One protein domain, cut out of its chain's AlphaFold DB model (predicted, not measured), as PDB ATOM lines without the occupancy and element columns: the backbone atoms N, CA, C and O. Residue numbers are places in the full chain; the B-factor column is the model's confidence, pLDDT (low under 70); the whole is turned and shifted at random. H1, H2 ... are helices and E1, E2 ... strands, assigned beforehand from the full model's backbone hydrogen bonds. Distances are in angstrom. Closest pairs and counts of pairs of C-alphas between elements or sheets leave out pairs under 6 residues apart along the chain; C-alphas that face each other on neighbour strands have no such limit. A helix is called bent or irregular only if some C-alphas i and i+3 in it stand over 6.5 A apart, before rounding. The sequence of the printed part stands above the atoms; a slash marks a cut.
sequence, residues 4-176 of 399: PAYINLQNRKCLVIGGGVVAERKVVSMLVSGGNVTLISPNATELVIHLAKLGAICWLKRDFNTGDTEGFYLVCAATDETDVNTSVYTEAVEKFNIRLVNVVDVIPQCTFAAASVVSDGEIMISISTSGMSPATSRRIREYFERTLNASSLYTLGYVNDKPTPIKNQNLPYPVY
ATOM      1  N   PRO A   4      28.295  20.413  32.818       93.88
ATOM      2  CA  PRO A   4      27.325  21.127  33.646       93.88
ATOM      3  C   PRO A   4      25.899  20.906  33.140       93.88
ATOM      4  O   PRO A   4      25.616  21.101  31.964       93.88
ATOM      5  N   ALA A   5      24.993  20.558  34.044       94.69
ATOM      6  CA  ALA A   5      23.592  20.331  33.724       94.69
ATOM      7  C   ALA A   5      22.697  20.787  34.868       94.69
ATOM      8  O   ALA A   5      23.016  20.621  36.044       94.69
ATOM      9  N   TYR A   6      21.572  21.393  34.522       94.06
ATOM     10  CA  TYR A   6      20.591  21.902  35.468       94.06
ATOM     11  C   TYR A   6      19.345  21.018  35.368       94.06
ATOM     12  O   TYR A   6      18.588  21.106  34.405       94.06
ATOM     13  N   ILE A   7      19.171  20.116  36.341       94.81
ATOM     14  CA  ILE A   7      18.113  19.097  36.334       94.81
ATOM     15  C   ILE A   7      16.781  19.707  36.760       94.81
ATOM     16  O   ILE A   7      16.706  20.445  37.747       94.81
ATOM     17  N   ASN A   8      15.710  19.324  36.073       92.81
ATOM     18  CA  ASN A   8      14.351  19.590  36.506       92.81
ATOM     19  C   ASN A   8      13.888  18.514  37.506       92.81
ATOM     20  O   ASN A   8      13.541  17.395  37.124       92.81
ATOM     21  N   LEU A   9      13.871  18.853  38.800       94.75
ATOM     22  CA  LEU A   9      13.394  17.956  39.860       94.75
ATOM     23  C   LEU A   9      11.920  18.146  40.225       94.75
ATOM     24  O   LEU A   9      11.450  17.471  41.141       94.75
ATOM     25  N   GLN A  10      11.174  19.008  39.528       93.69
ATOM     26  CA  GLN A  10       9.784  19.294  39.880       93.69
ATOM     27  C   GLN A  10       8.953  18.003  39.922       93.69
ATOM     28  O   GLN A  10       8.794  17.309  38.918       93.69
ATOM     29  N   ASN A  11       8.439  17.676  41.111       94.12
ATOM     30  CA  ASN A  11       7.656  16.474  41.412       94.12
ATOM     31  C   ASN A  11       8.382  15.130  41.183       94.12
ATOM     32  O   ASN A  11       7.754  14.068  41.250       94.12
ATOM     33  N   ARG A  12       9.701  15.129  40.952       96.50
ATOM     34  CA  ARG A  12      10.490  13.902  40.768       96.50
ATOM     35  C   ARG A  12      10.815  13.266  42.119       96.50
ATOM     36  O   ARG A  12      11.102  13.964  43.087       96.50
ATOM     37  N   LYS A  13      10.777  11.933  42.199       98.12
ATOM     38  CA  LYS A  13      11.137  11.187  43.416       98.12
ATOM     39  C   LYS A  13      12.650  11.232  43.631       98.12
ATOM     40  O   LYS A  13      13.398  10.752  42.781       98.12
ATOM     41  N   CYS A  14      13.092  11.739  44.775       98.69
ATOM     42  CA  CYS A  14      14.506  11.816  45.132       98.69
ATOM     43  C   CYS A  14      14.776  11.051  46.430       98.69
ATOM     44  O   CYS A  14      14.064  11.240  47.414       98.69
ATOM     45  N   LEU A  15      15.810  10.215  46.444       98.81
ATOM     46  CA  LEU A  15      16.213   9.414  47.595       98.81
ATOM     47  C   LEU A  15      17.534   9.919  48.166       98.81
ATOM     48  O   LEU A  15      18.502  10.122  47.433       98.81
ATOM     49  N   VAL A  16      17.591  10.062  49.487       98.75
ATOM     50  CA  VAL A  16      18.825  10.315  50.230       98.75
ATOM     51  C   VAL A  16      18.999   9.229  51.292       98.75
ATOM     52  O   VAL A  16      18.125   9.032  52.136       98.75
ATOM     53  N   ILE A  17      20.130   8.526  51.255       98.62
ATOM     54  CA  ILE A  17      20.523   7.526  52.253       98.62
ATOM     55  C   ILE A  17      21.547   8.151  53.207       98.62
ATOM     56  O   ILE A  17      22.556   8.701  52.764       98.62
ATOM     57  N   GLY A  18      21.287   8.055  54.512       98.00
ATOM     58  CA  GLY A  18      22.044   8.734  55.569       98.00
ATOM     59  C   GLY A  18      21.344   9.999  56.067       98.00
ATOM     60  O   GLY A  18      20.523  10.574  55.367       98.00
ATOM     61  N   GLY A  19      21.644  10.427  57.297       96.75
ATOM     62  CA  GLY A  19      20.953  11.548  57.955       96.75
ATOM     63  C   GLY A  19      21.872  12.559  58.637       96.75
ATOM     64  O   GLY A  19      21.422  13.331  59.479       96.75
ATOM     65  N   GLY A  20      23.164  12.551  58.297       96.19
ATOM     66  CA  GLY A  20      24.128  13.547  58.768       96.19
ATOM     67  C   GLY A  20      24.031  14.887  58.028       96.19
ATOM     68  O   GLY A  20      23.179  15.096  57.166       96.19
ATOM     69  N   VAL A  21      24.968  15.793  58.316       93.25
ATOM     70  CA  VAL A  21      25.017  17.151  57.729       93.25
ATOM     71  C   VAL A  21      25.139  17.126  56.199       93.25
ATOM     72  O   VAL A  21      24.586  17.979  55.509       93.25
ATOM     73  N   VAL A  22      25.847  16.142  55.639       92.50
ATOM     74  CA  VAL A  22      25.972  15.995  54.180       92.50
ATOM     75  C   VAL A  22      24.633  15.608  53.545       92.50
ATOM     76  O   VAL A  22      24.251  16.180  52.523       92.50
ATOM     77  N   ALA A  23      23.903  14.677  54.163       96.00
ATOM     78  CA  ALA A  23      22.571  14.284  53.722       96.00
ATOM     79  C   ALA A  23      21.574  15.445  53.849       96.00
ATOM     80  O   ALA A  23      20.834  15.709  52.904       96.00
ATOM     81  N   GLU A  24      21.614  16.199  54.954       96.38
ATOM     82  CA  GLU A  24      20.804  17.409  55.147       96.38
ATOM     83  C   GLU A  24      20.971  18.385  53.975       96.38
ATOM     84  O   GLU A  24      19.982  18.792  53.372       96.38
ATOM     85  N   ARG A  25      22.210  18.699  53.573       93.81
ATOM     86  CA  ARG A  25      22.471  19.606  52.439       93.81
ATOM     87  C   ARG A  25      21.829  19.134  51.135       93.81
ATOM     88  O   ARG A  25      21.330  19.954  50.366       93.81
ATOM     89  N   LYS A  26      21.831  17.823  50.885       95.00
ATOM     90  CA  LYS A  26      21.194  17.225  49.705       95.00
ATOM     91  C   LYS A  26      19.674  17.325  49.781       95.00
ATOM     92  O   LYS A  26      19.062  17.760  48.812       95.00
ATOM     93  N   VAL A  27      19.090  17.003  50.938       96.31
ATOM     94  CA  VAL A  27      17.651  17.161  51.202       96.31
ATOM     95  C   VAL A  27      17.216  18.603  50.939       96.31
ATOM     96  O   VAL A  27      16.279  18.826  50.177       96.31
ATOM     97  N   VAL A  28      17.928  19.580  51.510       94.38
ATOM     98  CA  VAL A  28      17.655  21.012  51.319       94.38
ATOM     99  C   VAL A  28      17.707  21.385  49.839       94.38
ATOM    100  O   VAL A  28      16.755  21.967  49.326       94.38
ATOM    101  N   SER A  29      18.780  21.017  49.135       92.50
ATOM    102  CA  SER A  29      18.940  21.363  47.721       92.50
ATOM    103  C   SER A  29      17.854  20.747  46.837       92.50
ATOM    104  O   SER A  29      17.360  21.421  45.942       92.50
ATOM    105  N   MET A  30      17.455  19.497  47.084       95.44
ATOM    106  CA  MET A  30      16.397  18.838  46.310       95.44
ATOM    107  C   MET A  30      15.021  19.450  46.585       95.44
ATOM    108  O   MET A  30      14.260  19.660  45.646       95.44
ATOM    109  N   LEU A  31      14.716  19.789  47.844       94.62
ATOM    110  CA  LEU A  31      13.467  20.462  48.221       94.62
ATOM    111  C   LEU A  31      13.324  21.835  47.567       94.62
ATOM    112  O   LEU A  31      12.261  22.170  47.043       94.62
ATOM    113  N   VAL A  32      14.396  22.629  47.591       91.06
ATOM    114  CA  VAL A  32      14.439  23.946  46.940       91.06
ATOM    115  C   VAL A  32      14.176  23.821  45.436       91.06
ATOM    116  O   VAL A  32      13.511  24.688  44.867       91.06
ATOM    117  N   SER A  33      14.632  22.724  44.826       91.44
ATOM    118  CA  SER A  33      14.417  22.405  43.414       91.44
ATOM    119  C   SER A  33      13.115  21.649  43.104       91.44
ATOM    120  O   SER A  33      12.919  21.218  41.969       91.44
ATOM    121  N   GLY A  34      12.220  21.477  44.084       93.75
ATOM    122  CA  GLY A  34      10.898  20.864  43.893       93.75
ATOM    123  C   GLY A  34      10.865  19.333  43.879       93.75
ATOM    124  O   GLY A  34       9.855  18.755  43.479       93.75
ATOM    125  N   GLY A  35      11.943  18.679  44.316       96.81
ATOM    126  CA  GLY A  35      12.020  17.227  44.443       96.81
ATOM    127  C   GLY A  35      11.150  16.681  45.576       96.81
ATOM    128  O   GLY A  35      11.102  17.232  46.677       96.81
ATOM    129  N   ASN A  36      10.512  15.539  45.325       98.12
ATOM    130  CA  ASN A  36       9.792  14.752  46.320       98.12
ATOM    131  C   ASN A  36      10.792  13.881  47.087       98.12
ATOM    132  O   ASN A  36      11.121  12.768  46.665       98.12
ATOM    133  N   VAL A  37      11.315  14.416  48.192       98.50
ATOM    134  CA  VAL A  37      12.442  13.813  48.910       98.50
ATOM    135  C   VAL A  37      11.988  12.734  49.895       98.50
ATOM    136  O   VAL A  37      11.156  12.968  50.774       98.50
ATOM    137  N   THR A  38      12.606  11.560  49.779       98.88
ATOM    138  CA  THR A  38      12.589  10.488  50.777       98.88
ATOM    139  C   THR A  38      13.974  10.338  51.392       98.88
ATOM    140  O   THR A  38      14.977  10.287  50.683       98.88
ATOM    141  N   LEU A  39      14.031  10.256  52.717       98.81
ATOM    142  CA  LEU A  39      15.239  10.005  53.487       98.81
ATOM    143  C   LEU A  39      15.166   8.628  54.142       98.81
ATOM    144  O   LEU A  39      14.180   8.335  54.821       98.81
ATOM    145  N   ILE A  40      16.225   7.831  54.026       98.81
ATOM    146  CA  ILE A  40      16.382   6.576  54.772       98.81
ATOM    147  C   ILE A  40      17.596   6.701  55.682       98.81
ATOM    148  O   ILE A  40      18.731   6.804  55.216       98.81
ATOM    149  N   SER A  41      17.349   6.738  56.991       98.44
ATOM    150  CA  SER A  41      18.408   6.702  58.001       98.44
ATOM    151  C   SER A  41      17.838   6.475  59.406       98.44
ATOM    152  O   SER A  41      16.782   7.042  59.718       98.44
ATOM    153  N   PRO A  42      18.531   5.743  60.302       97.62
ATOM    154  CA  PRO A  42      18.123   5.604  61.705       97.62
ATOM    155  C   PRO A  42      18.085   6.931  62.469       97.62
ATOM    156  O   PRO A  42      17.270   7.110  63.379       97.62
ATOM    157  N   ASN A  43      18.964   7.863  62.098       97.19
ATOM    158  CA  ASN A  43      19.139   9.160  62.739       97.19
ATOM    159  C   ASN A  43      19.084  10.271  61.693       97.19
ATOM    160  O   ASN A  43      19.336  10.037  60.519       97.19
ATOM    161  N   ALA A  44      18.756  11.483  62.118       97.69
ATOM    162  CA  ALA A  44      18.700  12.646  61.248       97.69
ATOM    163  C   ALA A  44      19.079  13.904  62.035       97.69
ATOM    164  O   ALA A  44      18.926  13.944  63.259       97.69
ATOM    165  N   THR A  45      19.558  14.929  61.337       97.31
ATOM    166  CA  THR A  45      19.794  16.254  61.916       97.31
ATOM    167  C   THR A  45      18.491  16.936  62.350       97.31
ATOM    168  O   THR A  45      17.388  16.543  61.958       97.31
ATOM    169  N   GLU A  46      18.605  17.998  63.151       96.81
ATOM    170  CA  GLU A  46      17.443  18.720  63.677       96.81
ATOM    171  C   GLU A  46      16.557  19.305  62.566       96.81
ATOM    172  O   GLU A  46      15.333  19.146  62.611       96.81
ATOM    173  N   LEU A  47      17.157  19.912  61.535       96.69
ATOM    174  CA  LEU A  47      16.415  20.440  60.391       96.69
ATOM    175  C   LEU A  47      15.682  19.341  59.629       96.69
ATOM    176  O   LEU A  47      14.505  19.493  59.320       96.69
ATOM    177  N   VAL A  48      16.328  18.210  59.368       97.50
ATOM    178  CA  VAL A  48      15.693  17.094  58.658       97.50
ATOM    179  C   VAL A  48      14.505  16.536  59.450       97.50
ATOM    180  O   VAL A  48      13.430  16.322  58.886       97.50
ATOM    181  N   ILE A  49      14.649  16.381  60.771       98.19
ATOM    182  CA  ILE A  49      13.544  15.988  61.660       98.19
ATOM    183  C   ILE A  49      12.405  17.013  61.591       98.19
ATOM    184  O   ILE A  49      11.231  16.636  61.551       98.19
ATOM    185  N   HIS A  50      12.729  18.307  61.595       97.88
ATOM    186  CA  HIS A  50      11.750  19.385  61.485       97.88
ATOM    187  C   HIS A  50      10.984  19.328  60.154       97.88
ATOM    188  O   HIS A  50       9.755  19.349  60.159       97.88
ATOM    189  N   LEU A  51      11.687  19.170  59.031       97.88
ATOM    190  CA  LEU A  51      11.091  19.060  57.696       97.88
ATOM    191  C   LEU A  51      10.178  17.830  57.575       97.88
ATOM    192  O   LEU A  51       9.082  17.939  57.027       97.88
ATOM    193  N   ALA A  52      10.578  16.689  58.144       98.12
ATOM    194  CA  ALA A  52       9.748  15.485  58.176       98.12
ATOM    195  C   ALA A  52       8.459  15.696  58.991       98.12
ATOM    196  O   ALA A  52       7.378  15.316  58.549       98.12
ATOM    197  N   LYS A  53       8.540  16.363  60.154       97.88
ATOM    198  CA  LYS A  53       7.361  16.705  60.978       97.88
ATOM    199  C   LYS A  53       6.385  17.643  60.267       97.88
ATOM    200  O   LYS A  53       5.186  17.560  60.514       97.88
ATOM    201  N   LEU A  54       6.892  18.529  59.412       97.25
ATOM    202  CA  LEU A  54       6.074  19.406  58.571       97.25
ATOM    203  C   LEU A  54       5.471  18.688  57.353       97.25
ATOM    204  O   LEU A  54       4.682  19.294  56.636       97.25
ATOM    205  N   GLY A  55       5.844  17.429  57.100       97.31
ATOM    206  CA  GLY A  55       5.437  16.689  55.906       97.31
ATOM    207  C   GLY A  55       6.136  17.150  54.625       97.31
ATOM    208  O   GLY A  55       5.692  16.796  53.540       97.31
ATOM    209  N   ALA A  56       7.218  17.931  54.731       97.25
ATOM    210  CA  ALA A  56       7.981  18.387  53.569       97.25
ATOM    211  C   ALA A  56       8.814  17.257  52.938       97.25
ATOM    212  O   ALA A  56       9.101  17.303  51.748       97.25
ATOM    213  N   ILE A  57       9.196  16.246  53.727       98.31
ATOM    214  CA  ILE A  57       9.906  15.045  53.265       98.31
ATOM    215  C   ILE A  57       9.282  13.789  53.867       98.31
ATOM    216  O   ILE A  57       8.712  13.833  54.959       98.31
ATOM    217  N   CYS A  58       9.471  12.650  53.203       98.56
ATOM    218  CA  CYS A  58       9.224  11.340  53.796       98.56
ATOM    219  C   CYS A  58      10.494  10.863  54.513       98.56
ATOM    220  O   CYS A  58      11.532  10.718  53.876       98.56
ATOM    221  N   TRP A  59      10.441  10.610  55.822       98.62
ATOM    222  CA  TRP A  59      11.574  10.035  56.555       98.62
ATOM    223  C   TRP A  59      11.268   8.607  57.005       98.62
ATOM    224  O   TRP A  59      10.418   8.375  57.864       98.62
ATOM    225  N   LEU A  60      12.004   7.651  56.442       98.62
ATOM    226  CA  LEU A  60      12.010   6.255  56.853       98.62
ATOM    227  C   LEU A  60      13.123   6.050  57.884       98.62
ATOM    228  O   LEU A  60      14.308   5.967  57.556       98.62
ATOM    229  N   LYS A  61      12.727   5.986  59.157       98.25
ATOM    230  CA  LYS A  61      13.652   5.869  60.288       98.25
ATOM    231  C   LYS A  61      14.162   4.434  60.471       98.25
ATOM    232  O   LYS A  61      13.765   3.740  61.406       98.25
ATOM    233  N   ARG A  62      15.000   3.984  59.543       98.38
ATOM    234  CA  ARG A  62      15.622   2.654  59.500       98.38
ATOM    235  C   ARG A  62      16.883   2.682  58.638       98.38
ATOM    236  O   ARG A  62      17.136   3.676  57.960       98.38
ATOM    237  N   ASP A  63      17.620   1.582  58.646       98.06
ATOM    238  CA  ASP A  63      18.719   1.342  57.713       98.06
ATOM    239  C   ASP A  63      18.217   1.069  56.288       98.06
ATOM    240  O   ASP A  63      17.036   0.761  56.063       98.06
ATOM    241  N   PHE A  64      19.138   1.212  55.336       98.06
ATOM    242  CA  PHE A  64      18.942   0.856  53.935       98.06
ATOM    243  C   PHE A  64      18.736  -0.654  53.784       98.06
ATOM    244  O   PHE A  64      19.442  -1.449  54.401       98.06
ATOM    245  N   ASN A  65      17.790  -1.039  52.931       97.50
ATOM    246  CA  ASN A  65      17.541  -2.415  52.530       97.50
ATOM    247  C   ASN A  65      17.527  -2.521  51.006       97.50
ATOM    248  O   ASN A  65      17.120  -1.597  50.305       97.50
ATOM    249  N   THR A  66      17.893  -3.697  50.500       96.88
ATOM    250  CA  THR A  66      17.771  -4.004  49.074       96.88
ATOM    251  C   THR A  66      16.326  -3.806  48.595       96.88
ATOM    252  O   THR A  66      15.393  -4.351  49.183       96.88
ATOM    253  N   GLY A  67      16.151  -3.061  47.510       97.19
ATOM    254  CA  GLY A  67      14.889  -2.653  46.900       97.19
ATOM    255  C   GLY A  67      14.557  -1.181  47.138       97.19
ATOM    256  O   GLY A  67      13.707  -0.636  46.445       97.19
ATOM    257  N   ASP A  68      15.228  -0.511  48.077       98.25
ATOM    258  CA  ASP A  68      14.880   0.859  48.460       98.25
ATOM    259  C   ASP A  68      15.133   1.899  47.365       98.25
ATOM    260  O   ASP A  68      14.543   2.978  47.418       98.25
ATOM    261  N   THR A  69      16.007   1.616  46.395       98.38
ATOM    262  CA  THR A  69      16.279   2.548  45.287       98.38
ATOM    263  C   THR A  69      15.256   2.463  44.152       98.38
ATOM    264  O   THR A  69      15.225   3.349  43.301       98.38
ATOM    265  N   GLU A  70      14.375   1.459  44.152       97.25
ATOM    266  CA  GLU A  70      13.423   1.208  43.070       97.25
ATOM    267  C   GLU A  70      12.500   2.409  42.791       97.25
ATOM    268  O   GLU A  70      11.868   2.980  43.685       97.25
ATOM    269  N   GLY A  71      12.394   2.789  41.514       95.12
ATOM    270  CA  GLY A  71      11.469   3.827  41.051       95.12
ATOM    271  C   GLY A  71      11.824   5.258  41.476       95.12
ATOM    272  O   GLY A  71      10.995   6.161  41.316       95.12
ATOM    273  N   PHE A  72      13.018   5.487  42.026       97.81
ATOM    274  CA  PHE A  72      13.534   6.830  42.274       97.81
ATOM    275  C   PHE A  72      14.189   7.414  41.023       97.81
ATOM    276  O   PHE A  72      14.865   6.729  40.267       97.81
ATOM    277  N   TYR A  73      14.000   8.717  40.823       97.31
ATOM    278  CA  TYR A  73      14.585   9.442  39.696       97.31
ATOM    279  C   TYR A  73      16.035   9.858  39.977       97.31
ATOM    280  O   TYR A  73      16.869   9.892  39.078       97.31
ATOM    281  N   LEU A  74      16.333  10.172  41.240       98.25
ATOM    282  CA  LEU A  74      17.659  10.563  41.703       98.25
ATOM    283  C   LEU A  74      17.949   9.913  43.053       98.25
ATOM    284  O   LEU A  74      17.129  10.009  43.966       98.25
ATOM    285  N   VAL A  75      19.131   9.311  43.198       98.62
ATOM    286  CA  VAL A  75      19.590   8.662  44.433       98.62
ATOM    287  C   VAL A  75      20.907   9.273  44.911       98.62
ATOM    288  O   VAL A  75      21.862   9.436  44.154       98.62
ATOM    289  N   CYS A  76      20.982   9.610  46.196       98.44
ATOM    290  CA  CYS A  76      22.217  10.021  46.852       98.44
ATOM    291  C   CYS A  76      22.538   9.122  48.046       98.44
ATOM    292  O   CYS A  76      21.723   9.019  48.960       98.44
ATOM    293  N   ALA A  77      23.754   8.578  48.097       98.00
ATOM    294  CA  ALA A  77      24.276   7.891  49.278       98.00
ATOM    295  C   ALA A  77      25.264   8.801  50.016       98.00
ATOM    296  O   ALA A  77      26.251   9.263  49.441       98.00
ATOM    297  N   ALA A  78      24.965   9.111  51.275       96.38
ATOM    298  CA  ALA A  78      25.718  10.045  52.108       96.38
ATOM    299  C   ALA A  78      25.876   9.503  53.540       96.38
ATOM    300  O   ALA A  78      25.679  10.235  54.513       96.38
ATOM    301  N   THR A  79      26.175   8.207  53.659       95.69
ATOM    302  CA  THR A  79      26.483   7.554  54.939       95.69
ATOM    303  C   THR A  79      27.991   7.525  55.185       95.69
ATOM    304  O   THR A  79      28.774   7.654  54.242       95.69
ATOM    305  N   ASP A  80      28.391   7.298  56.437       92.38
ATOM    306  CA  ASP A  80      29.791   7.031  56.798       92.38
ATOM    307  C   ASP A  80      30.207   5.569  56.503       92.38
ATOM    308  O   ASP A  80      31.361   5.193  56.706       92.38
ATOM    309  N   GLU A  81      29.280   4.732  56.019       93.50
ATOM    310  CA  GLU A  81      29.474   3.303  55.772       93.50
ATOM    311  C   GLU A  81      29.679   3.022  54.275       93.50
ATOM    312  O   GLU A  81      28.740   2.997  53.474       93.50
ATOM    313  N   THR A  82      30.930   2.771  53.884       92.81
ATOM    314  CA  THR A  82      31.320   2.524  52.482       92.81
ATOM    315  C   THR A  82      30.564   1.356  51.839       92.81
ATOM    316  O   THR A  82      30.201   1.436  50.663       92.81
ATOM    317  N   ASP A  83      30.288   0.294  52.598       94.94
ATOM    318  CA  ASP A  83      29.596  -0.898  52.092       94.94
ATOM    319  C   ASP A  83      28.124  -0.606  51.772       94.94
ATOM    320  O   ASP A  83      27.608  -1.039  50.737       94.94
ATOM    321  N   VAL A  84      27.461   0.200  52.609       96.25
ATOM    322  CA  VAL A  84      26.096   0.684  52.360       96.25
ATOM    323  C   VAL A  84      26.086   1.571  51.120       96.25
ATOM    324  O   VAL A  84      25.288   1.357  50.211       96.25
ATOM    325  N   ASN A  85      27.010   2.528  51.044       96.88
ATOM    326  CA  ASN A  85      27.126   3.445  49.912       96.88
ATOM    327  C   ASN A  85      27.351   2.707  48.576       96.88
ATOM    328  O   ASN A  85      26.711   3.036  47.575       96.88
ATOM    329  N   THR A  86      28.202   1.677  48.574       96.06
ATOM    330  CA  THR A  86      28.453   0.827  47.397       96.06
ATOM    331  C   THR A  86      27.213   0.024  47.015       96.06
ATOM    332  O   THR A  86      26.848  -0.019  45.844       96.06
ATOM    333  N   SER A  87      26.521  -0.557  48.000       97.19
ATOM    334  CA  SER A  87      25.293  -1.328  47.768       97.19
ATOM    335  C   SER A  87      24.186  -0.472  47.146       97.19
ATOM    336  O   SER A  87      23.510  -0.919  46.222       97.19
ATOM    337  N   VAL A  88      24.039   0.776  47.605       98.06
ATOM    338  CA  VAL A  88      23.099   1.753  47.030       98.06
ATOM    339  C   VAL A  88      23.446   2.060  45.572       98.06
ATOM    340  O   VAL A  88      22.544   2.108  44.741       98.06
ATOM    341  N   TYR A  89      24.730   2.257  45.249       97.62
ATOM    342  CA  TYR A  89      25.165   2.514  43.872       97.62
ATOM    343  C   TYR A  89      24.860   1.338  42.945       97.62
ATOM    344  O   TYR A  89      24.204   1.527  41.923       97.62
ATOM    345  N   THR A  90      25.307   0.137  43.318       97.06
ATOM    346  CA  THR A  90      25.094  -1.082  42.529       97.06
ATOM    347  C   THR A  90      23.607  -1.328  42.310       97.06
ATOM    348  O   THR A  90      23.182  -1.574  41.187       97.06
ATOM    349  N   GLU A  91      22.779  -1.182  43.344       97.62
ATOM    350  CA  GLU A  91      21.340  -1.344  43.180       97.62
ATOM    351  C   GLU A  91      20.723  -0.279  42.261       97.62
ATOM    352  O   GLU A  91      20.006  -0.615  41.317       97.62
ATOM    353  N   ALA A  92      21.017   0.999  42.499       97.38
ATOM    354  CA  ALA A  92      20.433   2.084  41.725       97.38
ATOM    355  C   ALA A  92      20.830   2.004  40.244       97.38
ATOM    356  O   ALA A  92      19.970   2.110  39.372       97.38
ATOM    357  N   VAL A  93      22.121   1.814  39.954       94.38
ATOM    358  CA  VAL A  93      22.654   1.856  38.587       94.38
ATOM    359  C   VAL A  93      22.477   0.523  37.872       94.38
ATOM    360  O   VAL A  93      21.941   0.507  36.769       94.38
ATOM    361  N   GLU A  94      22.913  -0.586  38.470       92.75
ATOM    362  CA  GLU A  94      23.004  -1.873  37.765       92.75
ATOM    363  C   GLU A  94      21.666  -2.618  37.740       92.75
ATOM    364  O   GLU A  94      21.387  -3.339  36.787       92.75
ATOM    365  N   LYS A  95      20.824  -2.457  38.772       94.31
ATOM    366  CA  LYS A  95      19.547  -3.182  38.871       94.31
ATOM    367  C   LYS A  95      18.353  -2.366  38.384       94.31
ATOM    368  O   LYS A  95      17.466  -2.926  37.748       94.31
ATOM    369  N   PHE A  96      18.309  -1.074  38.707       94.50
ATOM    370  CA  PHE A  96      17.162  -0.211  38.392       94.50
ATOM    371  C   PHE A  96      17.460   0.874  37.356       94.50
ATOM    372  O   PHE A  96      16.594   1.705  37.086       94.50
ATOM    373  N   ASN A  97      18.652   0.857  36.754       92.50
ATOM    374  CA  ASN A  97      19.019   1.712  35.626       92.50
ATOM    375  C   ASN A  97      18.897   3.230  35.902       92.50
ATOM    376  O   ASN A  97      18.678   4.035  34.997       92.50
ATOM    377  N   ILE A  98      19.051   3.656  37.159       95.06
ATOM    378  CA  ILE A  98      18.903   5.057  37.566       95.06
ATOM    379  C   ILE A  98      20.093   5.873  37.059       95.06
ATOM    380  O   ILE A  98      21.247   5.630  37.419       95.06
ATOM    381  N   ARG A  99      19.816   6.897  36.245       95.38
ATOM    382  CA  ARG A  99      20.853   7.744  35.633       95.38
ATOM    383  C   ARG A  99      21.428   8.799  36.566       95.38
ATOM    384  O   ARG A  99      22.546   9.253  36.342       95.38
ATOM    385  N   LEU A 100      20.719   9.194  37.621       97.50
ATOM    386  CA  LEU A 100      21.167  10.237  38.546       97.50
ATOM    387  C   LEU A 100      21.533   9.633  39.904       97.50
ATOM    388  O   LEU A 100      20.708   9.570  40.814       97.50
ATOM    389  N   VAL A 101      22.795   9.232  40.059       97.88
ATOM    390  CA  VAL A 101      23.327   8.650  41.296       97.88
ATOM    391  C   VAL A 101      24.561   9.416  41.759       97.88
ATOM    392  O   VAL A 101      25.482   9.680  40.982       97.88
ATOM    393  N   ASN A 102      24.596   9.767  43.043       97.62
ATOM    394  CA  ASN A 102      25.761  10.382  43.669       97.62
ATOM    395  C   ASN A 102      26.091   9.708  45.004       97.62
ATOM    396  O   ASN A 102      25.356   9.857  45.983       97.62
ATOM    397  N   VAL A 103      27.228   9.017  45.048       96.38
ATOM    398  CA  VAL A 103      27.849   8.544  46.286       96.38
ATOM    399  C   VAL A 103      28.861   9.579  46.762       96.38
ATOM    400  O   VAL A 103      29.818   9.913  46.064       96.38
ATOM    401  N   VAL A 104      28.646  10.126  47.955       89.94
ATOM    402  CA  VAL A 104      29.504  11.185  48.495       89.94
ATOM    403  C   VAL A 104      30.950  10.702  48.607       89.94
ATOM    404  O   VAL A 104      31.210   9.605  49.085       89.94
ATOM    405  N   ASP A 105      31.880  11.547  48.160       84.12
ATOM    406  CA  ASP A 105      33.331  11.334  48.200       84.12
ATOM    407  C   ASP A 105      33.863  10.106  47.426       84.12
ATOM    408  O   ASP A 105      35.074   9.879  47.413       84.12
ATOM    409  N   VAL A 106      33.013   9.382  46.681       88.06
ATOM    410  CA  VAL A 106      33.404   8.232  45.846       88.06
ATOM    411  C   VAL A 106      33.070   8.496  44.373       88.06
ATOM    412  O   VAL A 106      32.059   8.046  43.839       88.06
ATOM    413  N   ILE A 107      33.952   9.238  43.691       87.06
ATOM    414  CA  ILE A 107      33.798   9.639  42.275       87.06
ATOM    415  C   ILE A 107      33.500   8.455  41.331       87.06
ATOM    416  O   ILE A 107      32.585   8.595  40.521       87.06
ATOM    417  N   PRO A 108      34.189   7.294  41.417       90.81
ATOM    418  CA  PRO A 108      33.893   6.156  40.538       90.81
ATOM    419  C   PRO A 108      32.476   5.586  40.700       90.81
ATOM    420  O   PRO A 108      31.991   4.909  39.803       90.81
ATOM    421  N   GLN A 109      31.811   5.871  41.823       94.06
ATOM    422  CA  GLN A 109      30.434   5.474  42.126       94.06
ATOM    423  C   GLN A 109      29.466   6.665  41.987       94.06
ATOM    424  O   GLN A 109      28.492   6.808  42.723       94.06
ATOM    425  N   CYS A 110      29.742   7.570  41.049       95.12
ATOM    426  CA  CYS A 110      28.881   8.705  40.734       95.12
ATOM    427  C   CYS A 110      28.577   8.760  39.238       95.12
ATOM    428  O   CYS A 110      29.449   8.551  38.394       95.12
ATOM    429  N   THR A 111      27.349   9.138  38.898       96.00
ATOM    430  CA  THR A 111      27.000   9.585  37.542       96.00
ATOM    431  C   THR A 111      27.017  11.107  37.420       96.00
ATOM    432  O   THR A 111      27.211  11.651  36.332       96.00
ATOM    433  N   PHE A 112      26.890  11.811  38.547       95.81
ATOM    434  CA  PHE A 112      27.052  13.255  38.629       95.81
ATOM    435  C   PHE A 112      27.788  13.673  39.907       95.81
ATOM    436  O   PHE A 112      27.722  13.001  40.939       95.81
ATOM    437  N   ALA A 113      28.458  14.819  39.854       91.88
ATOM    438  CA  ALA A 113      29.018  15.516  41.000       91.88
ATOM    439  C   ALA A 113      28.089  16.662  41.419       91.88
ATOM    440  O   ALA A 113      27.507  17.357  40.581       91.88
ATOM    441  N   ALA A 114      27.960  16.870  42.729       85.44
ATOM    442  CA  ALA A 114      27.218  18.002  43.268       85.44
ATOM    443  C   ALA A 114      27.940  19.325  42.970       85.44
ATOM    444  O   ALA A 114      29.170  19.407  43.017       85.44
ATOM    445  N   ALA A 115      27.164  20.367  42.691       85.75
ATOM    446  CA  ALA A 115      27.683  21.696  42.428       85.75
ATOM    447  C   ALA A 115      27.919  22.519  43.707       85.75
ATOM    448  O   ALA A 115      27.192  22.413  44.694       85.75
ATOM    449  N   SER A 116      28.906  23.415  43.678       88.62
ATOM    450  CA  SER A 116      28.973  24.539  44.620       88.62
ATOM    451  C   SER A 116      28.040  25.633  44.108       88.62
ATOM    452  O   SER A 116      28.225  26.065  42.976       88.62
ATOM    453  N   VAL A 117      27.033  26.049  44.883       89.31
ATOM    454  CA  VAL A 117      25.936  26.893  44.372       89.31
ATOM    455  C   VAL A 117      25.787  28.184  45.167       89.31
ATOM    456  O   VAL A 117      25.838  28.171  46.401       89.31
ATOM    457  N   VAL A 118      25.543  29.275  44.442       89.69
ATOM    458  CA  VAL A 118      25.083  30.569  44.957       89.69
ATOM    459  C   VAL A 118      23.775  30.920  44.270       89.69
ATOM    460  O   VAL A 118      23.679  30.797  43.049       89.69
ATOM    461  N   SER A 119      22.782  31.375  45.030       87.00
ATOM    462  CA  SER A 119      21.564  31.921  44.440       87.00
ATOM    463  C   SER A 119      20.996  33.067  45.267       87.00
ATOM    464  O   SER A 119      20.973  33.012  46.496       87.00
ATOM    465  N   ASP A 120      20.533  34.105  44.576       83.88
ATOM    466  CA  ASP A 120      19.741  35.195  45.152       83.88
ATOM    467  C   ASP A 120      18.225  34.971  44.975       83.88
ATOM    468  O   ASP A 120      17.422  35.843  45.305       83.88
ATOM    469  N   GLY A 121      17.832  33.796  44.471       79.44
ATOM    470  CA  GLY A 121      16.452  33.426  44.176       79.44
ATOM    471  C   GLY A 121      15.977  33.789  42.769       79.44
ATOM    472  O   GLY A 121      14.901  33.340  42.401       79.44
ATOM    473  N   GLU A 122      16.742  34.549  41.981       80.00
ATOM    474  CA  GLU A 122      16.462  34.833  40.561       80.00
ATOM    475  C   GLU A 122      17.550  34.245  39.657       80.00
ATOM    476  O   GLU A 122      17.265  33.697  38.590       80.00
ATOM    477  N   ILE A 123      18.800  34.369  40.099       84.94
ATOM    478  CA  ILE A 123      19.986  33.854  39.434       84.94
ATOM    479  C   ILE A 123      20.570  32.726  40.273       84.94
ATOM    480  O   ILE A 123      20.620  32.778  41.504       84.94
ATOM    481  N   MET A 124      21.060  31.705  39.584       88.56
ATOM    482  CA  MET A 124      21.826  30.614  40.149       88.56
ATOM    483  C   MET A 124      23.183  30.511  39.459       88.56
ATOM    484  O   MET A 124      23.267  30.317  38.245       88.56
ATOM    485  N   ILE A 125      24.242  30.571  40.262       91.75
ATOM    486  CA  ILE A 125      25.614  30.322  39.833       91.75
ATOM    487  C   ILE A 125      26.072  28.989  40.408       91.75
ATOM    488  O   ILE A 125      26.045  28.807  41.628       91.75
ATOM    489  N   SER A 126      26.548  28.087  39.554       92.56
ATOM    490  CA  SER A 126      27.243  26.874  39.975       92.56
ATOM    491  C   SER A 126      28.732  26.945  39.650       92.56
ATOM    492  O   SER A 126      29.126  27.409  38.583       92.56
ATOM    493  N   ILE A 127      29.577  26.471  40.564       93.56
ATOM    494  CA  ILE A 127      31.037  26.489  40.429       93.56
ATOM    495  C   ILE A 127      31.580  25.072  40.598       93.56
ATOM    496  O   ILE A 127      31.336  24.407  41.611       93.56
ATOM    497  N   SER A 128      32.400  24.639  39.648       92.06
ATOM    498  CA  SER A 128      33.156  23.394  39.719       92.06
ATOM    499  C   SER A 128      34.617  23.639  39.412       92.06
ATOM    500  O   SER A 128      34.974  24.415  38.535       92.06
ATOM    501  N   THR A 129      35.466  22.933  40.148       91.69
ATOM    502  CA  THR A 129      36.904  22.836  39.883       91.69
ATOM    503  C   THR A 129      37.267  21.430  39.403       91.69
ATOM    504  O   THR A 129      38.349  20.944  39.721       91.69
ATOM    505  N   SER A 130      36.311  20.704  38.810       84.69
ATOM    506  CA  SER A 130      36.427  19.288  38.421       84.69
ATOM    507  C   SER A 130      36.953  18.385  39.545       84.69
ATOM    508  O   SER A 130      37.767  17.492  39.338       84.69
ATOM    509  N   GLY A 131      36.553  18.679  40.786       81.62
ATOM    510  CA  GLY A 131      37.028  17.964  41.970       81.62
ATOM    511  C   GLY A 131      38.489  18.231  42.358       81.62
ATOM    512  O   GLY A 131      38.939  17.649  43.333       81.62
ATOM    513  N   MET A 132      39.232  19.114  41.685       88.44
ATOM    514  CA  MET A 132      40.662  19.332  41.956       88.44
ATOM    515  C   MET A 132      40.929  20.263  43.148       88.44
ATOM    516  O   MET A 132      41.764  19.936  43.990       88.44
ATOM    517  N   SER A 133      40.195  21.379  43.279       91.12
ATOM    518  CA  SER A 133      40.388  22.356  44.365       91.12
ATOM    519  C   SER A 133      39.071  22.823  45.016       91.12
ATOM    520  O   SER A 133      38.542  23.891  44.686       91.12
ATOM    521  N   PRO A 134      38.552  22.077  46.013       88.81
ATOM    522  CA  PRO A 134      37.391  22.502  46.800       88.81
ATOM    523  C   PRO A 134      37.580  23.873  47.469       88.81
ATOM    524  O   PRO A 134      36.630  24.649  47.563       88.81
ATOM    525  N   ALA A 135      38.808  24.206  47.885       91.31
ATOM    526  CA  ALA A 135      39.132  25.495  48.494       91.31
ATOM    527  C   ALA A 135      38.935  26.665  47.511       91.31
ATOM    528  O   ALA A 135      38.316  27.666  47.872       91.31
ATOM    529  N   THR A 136      39.385  26.524  46.256       93.75
ATOM    530  CA  THR A 136      39.174  27.546  45.216       93.75
ATOM    531  C   THR A 136      37.688  27.694  44.885       93.75
ATOM    532  O   THR A 136      37.191  28.819  44.852       93.75
ATOM    533  N   SER A 137      36.959  26.578  44.724       92.62
ATOM    534  CA  SER A 137      35.500  26.603  44.510       92.62
ATOM    535  C   SER A 137      34.780  27.354  45.636       92.62
ATOM    536  O   SER A 137      33.955  28.231  45.375       92.62
ATOM    537  N   ARG A 138      35.144  27.078  46.899       91.31
ATOM    538  CA  ARG A 138      34.590  27.770  48.069       91.31
ATOM    539  C   ARG A 138      34.867  29.275  48.038       91.31
ATOM    540  O   ARG A 138      33.942  30.035  48.291       91.31
ATOM    541  N   ARG A 139      36.088  29.716  47.718       92.44
ATOM    542  CA  ARG A 139      36.435  31.152  47.696       92.44
ATOM    543  C   ARG A 139      35.698  31.925  46.608       92.44
ATOM    544  O   ARG A 139      35.225  33.028  46.864       92.44
ATOM    545  N   ILE A 140      35.562  31.335  45.422       94.38
ATOM    546  CA  ILE A 140      34.769  31.919  44.332       94.38
ATOM    547  C   ILE A 140      33.290  31.991  44.741       94.38
ATOM    548  O   ILE A 140      32.657  33.028  44.559       94.38
ATOM    549  N   ARG A 141      32.758  30.930  45.368       92.94
ATOM    550  CA  ARG A 141      31.385  30.904  45.893       92.94
ATOM    551  C   ARG A 141      31.153  32.024  46.912       92.94
ATOM    552  O   ARG A 141      30.246  32.824  46.731       92.94
ATOM    553  N   GLU A 142      32.002  32.128  47.933       91.31
ATOM    554  CA  GLU A 142      31.897  33.166  48.971       91.31
ATOM    555  C   GLU A 142      32.008  34.589  48.404       91.31
ATOM    556  O   GLU A 142      31.389  35.517  48.925       91.31
ATOM    557  N   TYR A 143      32.797  34.783  47.345       92.62
ATOM    558  CA  TYR A 143      32.863  36.058  46.639       92.62
ATOM    559  C   TYR A 143      31.524  36.408  45.976       92.62
ATOM    560  O   TYR A 143      31.042  37.532  46.138       92.62
ATOM    561  N   PHE A 144      30.898  35.458  45.278       92.31
ATOM    562  CA  PHE A 144      29.588  35.679  44.666       92.31
ATOM    563  C   PHE A 144      28.480  35.858  45.704       92.31
ATOM    564  O   PHE A 144      27.647  36.740  45.525       92.31
ATOM    565  N   GLU A 145      28.502  35.111  46.810       90.81
ATOM    566  CA  GLU A 145      27.561  35.289  47.929       90.81
ATOM    567  C   GLU A 145      27.574  36.736  48.436       90.81
ATOM    568  O   GLU A 145      26.531  37.381  48.521       90.81
ATOM    569  N   ARG A 146      28.768  37.292  48.682       90.25
ATOM    570  CA  ARG A 146      28.916  38.684  49.135       90.25
ATOM    571  C   ARG A 146      28.498  39.690  48.068       90.25
ATOM    572  O   ARG A 146      27.809  40.654  48.381       90.25
ATOM    573  N   THR A 147      28.925  39.483  46.824       89.31
ATOM    574  CA  THR A 147      28.717  40.454  45.735       89.31
ATOM    575  C   THR A 147      27.255  40.531  45.304       89.31
ATOM    576  O   THR A 147      26.777  41.605  44.951       89.31
ATOM    577  N   LEU A 148      26.538  39.408  45.363       86.31
ATOM    578  CA  LEU A 148      25.123  39.324  44.999       86.31
ATOM    579  C   LEU A 148      24.180  39.513  46.194       86.31
ATOM    580  O   LEU A 148      22.967  39.486  46.007       86.31
ATOM    581  N   ASN A 149      24.709  39.678  47.415       86.00
ATOM    582  CA  ASN A 149      23.926  39.596  48.653       86.00
ATOM    583  C   ASN A 149      23.051  38.323  48.692       86.00
ATOM    584  O   ASN A 149      21.887  38.335  49.093       86.00
ATOM    585  N   ALA A 150      23.632  37.230  48.202       84.06
ATOM    586  CA  ALA A 150      22.998  35.939  48.031       84.06
ATOM    587  C   ALA A 150      23.325  35.027  49.214       84.06
ATOM    588  O   ALA A 150      24.351  35.179  49.882       84.06
ATOM    589  N   SER A 151      22.463  34.045  49.457       71.81
ATOM    590  CA  SER A 151      22.723  33.006  50.453       71.81
ATOM    591  C   SER A 151      23.159  31.721  49.766       71.81
ATOM    592  O   SER A 151      22.740  31.410  48.650       71.81
ATOM    593  N   SER A 152      23.985  30.935  50.450       71.38
ATOM    594  CA  SER A 152      24.222  29.570  50.006       71.38
ATOM    595  C   SER A 152      22.939  28.759  50.151       71.38
ATOM    596  O   SER A 152      22.254  28.859  51.173       71.38
ATOM    597  N   LEU A 153      22.674  27.853  49.207       71.75
ATOM    598  CA  LEU A 153      21.655  26.818  49.412       71.75
ATOM    599  C   LEU A 153      21.917  26.022  50.703       71.75
ATOM    600  O   LEU A 153      20.982  25.606  51.377       71.75
ATOM    601  N   TYR A 154      23.187  25.881  51.098       66.62
ATOM    602  CA  TYR A 154      23.602  25.149  52.297       66.62
ATOM    603  C   TYR A 154      23.330  25.875  53.618       66.62
ATOM    604  O   TYR A 154      23.494  25.272  54.672       66.62
ATOM    605  N   THR A 155      22.956  27.155  53.574       72.62
ATOM    606  CA  THR A 155      22.579  27.942  54.763       72.62
ATOM    607  C   THR A 155      21.067  28.074  54.927       72.62
ATOM    608  O   THR A 155      20.601  28.673  55.893       72.62
ATOM    609  N   LEU A 156      20.285  27.529  53.989       82.56
ATOM    610  CA  LEU A 156      18.832  27.532  54.085       82.56
ATOM    611  C   LEU A 156      18.350  26.574  55.176       82.56
ATOM    612  O   LEU A 156      18.981  25.565  55.476       82.56
ATOM    613  N   GLY A 157      17.186  26.888  55.742       86.44
ATOM    614  CA  GLY A 157      16.540  26.049  56.747       86.44
ATOM    615  C   GLY A 157      16.922  26.370  58.188       86.44
ATOM    616  O   GLY A 157      16.348  25.756  59.075       86.44
ATOM    617  N   TYR A 158      17.799  27.343  58.447       89.88
ATOM    618  CA  TYR A 158      18.062  27.830  59.803       89.88
ATOM    619  C   TYR A 158      17.914  29.349  59.898       89.88
ATOM    620  O   TYR A 158      18.431  30.094  59.069       89.88
ATOM    621  N   VAL A 159      17.246  29.818  60.953       88.25
ATOM    622  CA  VAL A 159      17.204  31.234  61.345       88.25
ATOM    623  C   VAL A 159      17.474  31.316  62.841       88.25
ATOM    624  O   VAL A 159      16.739  30.723  63.629       88.25
ATOM    625  N   ASN A 160      18.517  32.055  63.239       88.06
ATOM    626  CA  ASN A 160      18.985  32.123  64.632       88.06
ATOM    627  C   ASN A 160      19.173  30.720  65.246       88.06
ATOM    628  O   ASN A 160      18.615  30.427  66.304       88.06
ATOM    629  N   ASP A 161      19.880  29.846  64.517       87.56
ATOM    630  CA  ASP A 161      20.168  28.447  64.879       87.56
ATOM    631  C   ASP A 161      18.935  27.557  65.100       87.56
ATOM    632  O   ASP A 161      19.036  26.473  65.670       87.56
ATOM    633  N   LYS A 162      17.757  27.983  64.634       91.69
ATOM    634  CA  LYS A 162      16.526  27.194  64.716       91.69
ATOM    635  C   LYS A 162      16.078  26.727  63.338       91.69
ATOM    636  O   LYS A 162      16.036  27.563  62.430       91.69
ATOM    637  N   PRO A 163      15.678  25.451  63.191       94.12
ATOM    638  CA  PRO A 163      15.088  24.954  61.960       94.12
ATOM    639  C   PRO A 163      13.879  25.773  61.507       94.12
ATOM    640  O   PRO A 163      12.995  26.098  62.305       94.12
ATOM    641  N   THR A 164      13.817  26.062  60.212       94.00
ATOM    642  CA  THR A 164      12.702  26.749  59.560       94.00
ATOM    643  C   THR A 164      12.220  25.976  58.335       94.00
ATOM    644  O   THR A 164      13.012  25.261  57.715       94.00
ATOM    645  N   PRO A 165      10.954  26.160  57.916       93.38
ATOM    646  CA  PRO A 165      10.447  25.556  56.693       93.38
ATOM    647  C   PRO A 165      11.277  25.945  55.467       93.38
ATOM    648  O   PRO A 165      11.706  27.092  55.328       93.38
ATOM    649  N   ILE A 166      11.424  25.002  54.541       91.44
ATOM    650  CA  ILE A 166      12.015  25.228  53.222       91.44
ATOM    651  C   ILE A 166      10.897  25.129  52.195       91.44
ATOM    652  O   ILE A 166      10.072  24.219  52.248       91.44
ATOM    653  N   LYS A 167      10.857  26.090  51.276       87.56
ATOM    654  CA  LYS A 167       9.892  26.119  50.180       87.56
ATOM    655  C   LYS A 167      10.593  25.745  48.880       87.56
ATOM    656  O   LYS A 167      11.751  26.110  48.694       87.56
ATOM    657  N   ASN A 168       9.862  25.085  47.987       90.00
ATOM    658  CA  ASN A 168      10.241  24.988  46.581       90.00
ATOM    659  C   ASN A 168      10.359  26.411  46.013       90.00
ATOM    660  O   ASN A 168       9.427  27.208  46.140       90.00
ATOM    661  N   GLN A 169      11.513  26.729  45.437       85.81
ATOM    662  CA  GLN A 169      11.801  28.033  44.834       85.81
ATOM    663  C   GLN A 169      11.736  27.978  43.301       85.81
ATOM    664  O   GLN A 169      12.075  28.954  42.644       85.81
ATOM    665  N   ASN A 170      11.302  26.845  42.733       83.56
ATOM    666  CA  ASN A 170      11.341  26.544  41.301       83.56
ATOM    667  C   ASN A 170      12.747  26.689  40.707       83.56
ATOM    668  O   ASN A 170      12.921  27.028  39.537       83.56
ATOM    669  N   LEU A 171      13.760  26.434  41.537       83.25
ATOM    670  CA  LEU A 171      15.141  26.443  41.104       83.25
ATOM    671  C   LEU A 171      15.480  25.115  40.415       83.25
ATOM    672  O   LEU A 171      15.028  24.058  40.854       83.25
ATOM    673  N   PRO A 172      16.309  25.124  39.365       88.88
ATOM    674  CA  PRO A 172      16.885  23.891  38.845       88.88
ATOM    675  C   PRO A 172      17.797  23.240  39.896       88.88
ATOM    676  O   PRO A 172      18.237  23.892  40.845       88.88
ATOM    677  N   TYR A 173      18.095  21.953  39.734       92.75
ATOM    678  CA  TYR A 173      19.074  21.243  40.555       92.75
ATOM    679  C   TYR A 173      20.404  21.134  39.793       92.75
ATOM    680  O   TYR A 173      20.516  20.315  38.877       92.75
ATOM    681  N   PRO A 174      21.405  21.975  40.108       92.75
ATOM    682  CA  PRO A 174      22.647  22.039  39.352       92.75
ATOM    683  C   PRO A 174      23.556  20.855  39.682       92.75
ATOM    684  O   PRO A 174      23.882  20.578  40.841       92.75
ATOM    685  N   VAL A 175      24.016  20.180  38.638       94.56
ATOM    686  CA  VAL A 175      24.931  19.046  38.713       94.56
ATOM    687  C   VAL A 175      26.012  19.155  37.648       94.56
ATOM    688  O   VAL A 175      25.936  19.945  36.709       94.56
ATOM    689  N   TYR A 176      27.030  18.322  37.799       94.38
ATOM    690  CA  TYR A 176      28.079  18.143  36.814       94.38
ATOM    691  C   TYR A 176      28.144  16.659  36.447       94.38
ATOM    692  O   TYR A 176      28.588  15.862  37.269       94.38
TER     693      TYR A 176
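This is residues 4 to 176 of the 399 residues of the protein "Precorrin-2 dehydrogenase" of Candidatus Poribacteria bacterium (UniProt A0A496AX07). A parallel sheet of five strands has H1 and H2 over one face and H3 over the other, and a smaller second part lies next to it. In that part the short sheet E1 E10 E7 is partly face to face with the hairpin E8 and E9, and H4 covers the hairpin's other face. The printed part has 173 residues, with four named helices and ten named strands in the order E1 E2 H1 E3 H2 E4 E5 H3 E6 E7 E8 E9 H4 E10. The large sheet runs E4 E3 E2 E5 E6, and the two small sheets are antiparallel. The class is mixed, helices and strands; the whole is compact, with a radius of gyration of the C-alphas of 15.4 A and spans of 46 by 36 by 27 A.

E1, residues 4 to 7, begins at C-alpha 4 at (27.325, 21.127, 33.646). E2 is residues 13 to 17, 13.4 A long, and H1 is residues 21 to 32, 16.6 A. E3, residues 36 to 40, measures 13.5 A; H2, residues 46 to 53, measures 10.6 A. E4 is residues 58 to 60 and E5 is residues 74 to 77. H3, residues 82 to 95, begins at (31.320, 2.524, 52.482) and is 18.9 A long; it is neither bent nor irregular, but only just: C-alphas 92 and 95 are 6.1 A apart. E6 is residues 100 to 103, and E7 is residues 112 to 114. E8 is residues 116 to 119, and E9 is residues 123 to 128, 16.8 A. H4, residues 134 to 148, is the longest helix, at 20.9 A. E10, residues 173 to 176, ends at C-alpha 176 at (28.079, 18.143, 36.814).

In the parallel sheet E4 E3 E2 E5 E6, N 58 and O 37 are 3.0 A apart, N 16 and O 38 2.9 A, N 76 and O 15 2.8 A, and N 75 and O 100 2.9 A. Three layers, helices on both faces of this sheet, are formed with H1 and H2 on the same face and H3 on the opposite face. H1 runs along the strands at a height over the sheet of 9.4 A, its closest C-alpha to E2 being Ala 23, 6.5 A from Val 16. H2 is over E4 at a height of 9.8 A, and only just stands up from the sheet, rising 43 degrees. H1 and H2 only just touch, with 3 pairs of C-alphas within 8 A, Glu 24 and Val 48 the closest at 6.2 A. H3 is over E5 and E6 at a height of 8.4 A. E2 H1 E3, E3 H2 E4 and E5 H3 E6 are strand-helix-strand units, parallel neighbour strands with a helix between, each with a right-handed crossover. H1 is also on the sheet E1 E10 E7, where Met 30 and Tyr 173 have the closest C-alphas of H1 and E10, 6.8 A. In that sheet N 5 and O 175 are 2.9 A apart, and N 113 and O 176 2.8 A. It forms a sandwich, two sheets face to face, with the hairpin E8 and E9, the facing parts 9.9 A centre to centre; in the hairpin N 118 and O 125 are 2.9 A apart. E7 runs on into E8 across a break of one residue, at 59 degrees. The closest C-alphas of E8 and H4, Val 118 and Glu 145, are 6.1 A apart. In H1, H2, H3 and H4 every O i to N i+4 pair is within hydrogen-bond range.

The C-alphas of Thr 66 and Thr 147 are the two farthest apart, 45.9 A, while those of Pro 4 and Tyr 176 are 4.4 A apart. The printed part has no cut. The long links are E4 to E5, 13 residues, and H4 to E10, 24 residues. The mean pLDDT of the printed part is 93.0, and residue 154 alone is under 70.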